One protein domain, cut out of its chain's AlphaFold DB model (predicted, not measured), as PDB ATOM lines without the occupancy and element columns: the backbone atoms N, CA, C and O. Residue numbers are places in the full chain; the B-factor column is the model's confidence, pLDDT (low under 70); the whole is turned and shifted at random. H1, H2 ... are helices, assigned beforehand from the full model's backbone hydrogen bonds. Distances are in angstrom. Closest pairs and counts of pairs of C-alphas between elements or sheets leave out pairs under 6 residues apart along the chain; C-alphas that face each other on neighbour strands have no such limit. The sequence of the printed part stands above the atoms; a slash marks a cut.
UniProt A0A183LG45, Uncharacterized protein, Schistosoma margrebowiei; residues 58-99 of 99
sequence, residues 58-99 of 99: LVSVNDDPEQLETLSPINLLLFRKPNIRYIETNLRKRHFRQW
ATOM      1  N   LEU A  58     115.570 110.257 165.771       88.12
ATOM      2  CA  LEU A  58     116.829 110.197 166.535       88.12
ATOM      3  C   LEU A  58     118.052 109.983 165.640       88.12
ATOM      4  O   LEU A  58     119.182 110.221 166.068       88.12
ATOM      5  N   VAL A  59     117.831 109.522 164.412       84.69
ATOM      6  CA  VAL A  59     118.874 109.244 163.421       84.69
ATOM      7  C   VAL A  59     118.674 110.105 162.176       84.69
ATOM      8  O   VAL A  59     117.681 110.821 162.045       84.69
ATOM      9  N   SER A  60     119.647 110.083 161.266       81.12
ATOM     10  CA  SER A  60     119.461 110.696 159.949       81.12
ATOM     11  C   SER A  60     118.308 109.987 159.242       81.12
ATOM     12  O   SER A  60     118.306 108.758 159.203       81.12
ATOM     13  N   VAL A  61     117.355 110.749 158.707       79.25
ATOM     14  CA  VAL A  61     116.300 110.199 157.846       79.25
ATOM     15  C   VAL A  61     116.948 109.722 156.541       79.25
ATOM     16  O   VAL A  61     117.947 110.305 156.110       79.25
ATOM     17  N   ASN A  62     116.439 108.627 155.978       76.81
ATOM     18  CA  ASN A  62     116.878 108.117 154.683       76.81
ATOM     19  C   ASN A  62     116.224 108.946 153.564       76.81
ATOM     20  O   ASN A  62     115.047 109.278 153.660       76.81
ATOM     21  N   ASP A  63     116.984 109.272 152.518       80.00
ATOM     22  CA  ASP A  63     116.474 110.009 151.354       80.00
ATOM     23  C   ASP A  63     115.675 109.102 150.393       80.00
ATOM     24  O   ASP A  63     115.039 109.591 149.460       80.00
ATOM     25  N   ASP A  64     115.710 107.782 150.604       81.75
ATOM     26  CA  ASP A  64     114.947 106.799 149.834       81.75
ATOM     27  C   ASP A  64     113.434 106.910 150.136       81.75
ATOM     28  O   ASP A  64     113.017 106.660 151.274       81.75
ATOM     29  N   PRO A  65     112.588 107.248 149.141       81.00
ATOM     30  CA  PRO A  65     111.145 107.405 149.329       81.00
ATOM     31  C   PRO A  65     110.433 106.105 149.735       81.00
ATOM     32  O   PRO A  65     109.323 106.163 150.260       81.00
ATOM     33  N   GLU A  66     111.054 104.939 149.534       82.56
ATOM     34  CA  GLU A  66     110.529 103.646 149.994       82.56
ATOM     35  C   GLU A  66     110.891 103.340 151.462       82.56
ATOM     36  O   GLU A  66     110.472 102.321 152.018       82.56
ATOM     37  N   GLN A  67     111.686 104.196 152.115       80.31
ATOM     38  CA  GLN A  67     112.202 104.015 153.477       80.31
ATOM     39  C   GLN A  67     111.881 105.225 154.362       80.31
ATOM     40  O   GLN A  67     112.767 105.912 154.868       80.31
ATOM     41  N   LEU A  68     110.583 105.453 154.579       80.00
ATOM     42  CA  LEU A  68     110.065 106.571 155.377       80.00
ATOM     43  C   LEU A  68     110.168 106.355 156.897       80.00
ATOM     44  O   LEU A  68     110.063 107.314 157.662       80.00
ATOM     45  N   GLU A  69     110.347 105.112 157.357       85.00
ATOM     46  CA  GLU A  69     110.467 104.832 158.790       85.00
ATOM     47  C   GLU A  69     111.825 105.286 159.345       85.00
ATOM     48  O   GLU A  69     112.881 105.101 158.739       85.00
ATOM     49  N   THR A  70     111.802 105.839 160.557       88.31
ATOM     50  CA  THR A  70     113.001 106.255 161.288       88.31
ATOM     51  C   THR A  70     112.960 105.793 162.741       88.31
ATOM     52  O   THR A  70     111.927 105.372 163.260       88.31
ATOM     53  N   LEU A  71     114.102 105.856 163.426       89.62
ATOM     54  CA  LEU A  71     114.191 105.537 164.843       89.62
ATOM     55  C   LEU A  71     113.769 106.769 165.634       89.62
ATOM     56  O   LEU A  71     114.534 107.722 165.711       89.62
ATOM     57  N   SER A  72     112.583 106.747 166.229       91.69
ATOM     58  CA  SER A  72     112.068 107.809 167.095       91.69
ATOM     59  C   SER A  72     112.061 107.383 168.572       91.69
ATOM     60  O   SER A  72     112.189 106.191 168.874       91.69
ATOM     61  N   PRO A  73     111.934 108.318 169.534       94.19
ATOM     62  CA  PRO A  73     111.781 107.968 170.944       94.19
ATOM     63  C   PRO A  73     110.633 106.994 171.214       94.19
ATOM     64  O   PRO A  73     110.813 106.071 172.005       94.19
ATOM     65  N   ILE A  74     109.482 107.154 170.551       94.69
ATOM     66  CA  ILE A  74     108.329 106.271 170.761       94.69
ATOM     67  C   ILE A  74     108.639 104.821 170.379       94.69
ATOM     68  O   ILE A  74     108.219 103.904 171.079       94.69
ATOM     69  N   ASN A  75     109.465 104.601 169.353       93.50
ATOM     70  CA  ASN A  75     109.921 103.260 168.988       93.50
ATOM     71  C   ASN A  75     110.715 102.603 170.126       93.50
ATOM     72  O   ASN A  75     110.534 101.418 170.400       93.50
ATOM     73  N   LEU A  76     111.547 103.374 170.834       93.38
ATOM     74  CA  LEU A  76     112.290 102.884 171.998       93.38
ATOM     75  C   LEU A  76     111.367 102.613 173.192       93.38
ATOM     76  O   LEU A  76     111.500 101.574 173.831       93.38
ATOM     77  N   LEU A  77     110.429 103.521 173.477       93.31
ATOM     78  CA  LEU A  77     109.490 103.392 174.598       93.31
ATOM     79  C   LEU A  77     108.549 102.193 174.438       93.31
ATOM     80  O   LEU A  77     108.240 101.516 175.414       93.31
ATOM     81  N   LEU A  78     108.113 101.924 173.206       95.06
ATOM     82  CA  LEU A  78     107.230 100.807 172.873       95.06
ATOM     83  C   LEU A  78     107.991  99.522 172.526       95.06
ATOM     84  O   LEU A  78     107.366  98.532 172.152       95.06
ATOM     85  N   PHE A  79     109.328  99.535 172.598       91.69
ATOM     86  CA  PHE A  79     110.191  98.433 172.160       91.69
ATOM     87  C   PHE A  79     109.876  97.943 170.733       91.69
ATOM     88  O   PHE A  79     110.062  96.773 170.394       91.69
ATOM     89  N   ARG A  80     109.410  98.852 169.868       89.12
ATOM     90  CA  ARG A  80     109.109  98.582 168.464       89.12
ATOM     91  C   ARG A  80     110.366  98.810 167.644       89.12
ATOM     92  O   ARG A  80     110.921  99.905 167.638       89.12
ATOM     93  N   LYS A  81     110.797  97.791 166.902       85.75
ATOM     94  CA  LYS A  81     111.890  97.935 165.940       85.75
ATOM     95  C   LYS A  81     111.339  98.520 164.630       85.75
ATOM     96  O   LYS A  81     110.582  97.819 163.959       85.75
ATOM     97  N   PRO A  82     111.691  99.761 164.263       83.25
ATOM     98  CA  PRO A  82     111.341 100.303 162.957       83.25
ATOM     99  C   PRO A  82     112.103  99.561 161.853       83.25
ATOM    100  O   PRO A  82     113.233  99.095 162.052       83.25
ATOM    101  N   ASN A  83     111.487  99.449 160.685       83.88
ATOM    102  CA  ASN A  83     112.053  98.817 159.505       83.88
ATOM    103  C   ASN A  83     112.979  99.802 158.780       83.88
ATOM    104  O   ASN A  83     112.633 100.369 157.749       83.88
ATOM    105  N   ILE A  84     114.153 100.036 159.371       78.31
ATOM    106  CA  ILE A  84     115.155 100.967 158.851       78.31
ATOM    107  C   ILE A  84     116.297 100.170 158.232       78.31
ATOM    108  O   ILE A  84     116.948  99.364 158.906       78.31
ATOM    109  N   ARG A  85     116.606 100.449 156.966       72.75
ATOM    110  CA  ARG A  85     117.884 100.055 156.367       72.75
ATOM    111  C   ARG A  85     118.994 100.941 156.933       72.75
ATOM    112  O   ARG A  85     118.981 102.157 156.756       72.75
ATOM    113  N   TYR A  86     119.957 100.342 157.627       65.00
ATOM    114  CA  TYR A  86     121.118 101.077 158.119       65.00
ATOM    115  C   TYR A  86     121.926 101.606 156.934       65.00
ATOM    116  O   TYR A  86     122.560 100.838 156.214       65.00
ATOM    117  N   ILE A  87     121.941 102.923 156.751       60.44
ATOM    118  CA  ILE A  87     122.997 103.558 155.970       60.44
ATOM    119  C   ILE A  87     124.241 103.503 156.855       60.44
ATOM    120  O   ILE A  87     124.213 104.011 157.979       60.44
ATOM    121  N   GLU A  88     125.334 102.903 156.379       53.09
ATOM    122  CA  GLU A  88     126.647 103.040 157.013       53.09
ATOM    123  C   GLU A  88     127.094 104.506 156.946       53.09
ATOM    124  O   GLU A  88     127.927 104.928 156.141       53.09
ATOM    125  N   THR A  89     126.546 105.343 157.821       53.88
ATOM    126  CA  THR A  89     127.132 106.646 158.069       53.88
ATOM    127  C   THR A  89     128.415 106.367 158.825       53.88
ATOM    128  O   THR A  89     128.377 105.969 159.987       53.88
ATOM    129  N   ASN A  90     129.559 106.538 158.166       50.50
ATOM    130  CA  ASN A  90     130.860 106.535 158.819       50.50
ATOM    131  C   ASN A  90     130.840 107.587 159.949       50.50
ATOM    132  O   ASN A  90     131.147 108.757 159.713       50.50
ATOM    133  N   LEU A  91     130.470 107.189 161.174       54.16
ATOM    134  CA  LEU A  91     130.359 108.066 162.349       54.16
ATOM    135  C   LEU A  91     131.678 108.817 162.596       54.16
ATOM    136  O   LEU A  91     131.686 109.980 163.000       54.16
ATOM    137  N   ARG A  92     132.793 108.184 162.215       49.47
ATOM    138  CA  ARG A  92     134.152 108.732 162.243       49.47
ATOM    139  C   ARG A  92     134.351 109.965 161.344       49.47
ATOM    140  O   ARG A  92     135.164 110.817 161.677       49.47
ATOM    141  N   LYS A  93     133.604 110.107 160.240       48.16
ATOM    142  CA  LYS A  93     133.714 111.256 159.315       48.16
ATOM    143  C   LYS A  93     132.896 112.479 159.756       48.16
ATOM    144  O   LYS A  93     133.194 113.582 159.306       48.16
ATOM    145  N   ARG A  94     131.878 112.321 160.618       51.53
ATOM    146  CA  ARG A  94     131.045 113.446 161.101       51.53
ATOM    147  C   ARG A  94     131.727 114.267 162.200       51.53
ATOM    148  O   ARG A  94     131.572 115.481 162.209       51.53
ATOM    149  N   HIS A  95     132.536 113.644 163.059       49.84
ATOM    150  CA  HIS A  95     133.267 114.351 164.122       49.84
ATOM    151  C   HIS A  95     134.489 115.155 163.641       49.84
ATOM    152  O   HIS A  95     135.006 115.964 164.402       49.84
ATOM    153  N   PHE A  96     134.931 114.976 162.390       47.06
ATOM    154  CA  PHE A  96     136.106 115.662 161.833       47.06
ATOM    155  C   PHE A  96     135.795 116.963 161.072       47.06
ATOM    156  O   PHE A  96     136.722 117.625 160.630       47.06
ATOM    157  N   ARG A  97     134.520 117.344 160.888       42.62
ATOM    158  CA  ARG A  97     134.145 118.595 160.186       42.62
ATOM    159  C   ARG A  97     133.687 119.724 161.115       42.62
ATOM    160  O   ARG A  97     133.034 120.653 160.649       42.62
ATOM    161  N   GLN A  98     133.946 119.619 162.417       46.12
ATOM    162  CA  GLN A  98     133.549 120.641 163.397       46.12
ATOM    163  C   GLN A  98     134.681 121.033 164.364       46.12
ATOM    164  O   GLN A  98     134.399 121.556 165.439       46.12
ATOM    165  N   TRP A  99     135.935 120.817 163.961       41.16
ATOM    166  CA  TRP A  99     137.118 121.451 164.546       41.16
ATOM    167  C   TRP A  99     137.994 121.988 163.422       41.16
ATOM    168  O   TRP A  99     138.209 121.216 162.458       41.16
TER     169      TRP A  99
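AT A GLANCE: This is residues 58 to 99 of the 99 residues of an uncharacterized protein of Schistosoma margrebowiei (UniProt A0A183LG45). This model has little regular structure: residues 58 to 72 fold back on themselves as a long open loop, short helix H1 follows, and the chain then crosses back past that loop and runs out into a tail holding H2. Residues 90 to 99 of that tail stick out. The printed part has 42 residues with two named helices, H1 then H2, and no named strand; the class is all helix, with 9 residues in named elements. It is loose, with a radius of gyration of the C-alphas of 12.7 A, and spans 37 by 24 by 12 A, only just flat.

HOW THE PARTS SIT: Look first at H1, residues 73 to 77, where every O i to N i+4 pair is within hydrogen-bond range. H2, residues 91 to 94, is apart from H1 and too short for such a pair.

IN THESE COORDINATES: Find C-alpha 73 at (111.781, 107.968, 170.944); from there H1 runs 6.3 A. H2 runs 5.6 A to C-alpha 94 at (131.045, 113.446, 161.101).

THE WHOLE: The farthest C-alphas, Leu 78 and Trp 99, are 37.3 A apart. The printed part has no cut; the link H1 to H2 is long, 13 residues. Residues 86 to 99 have pLDDT under 70.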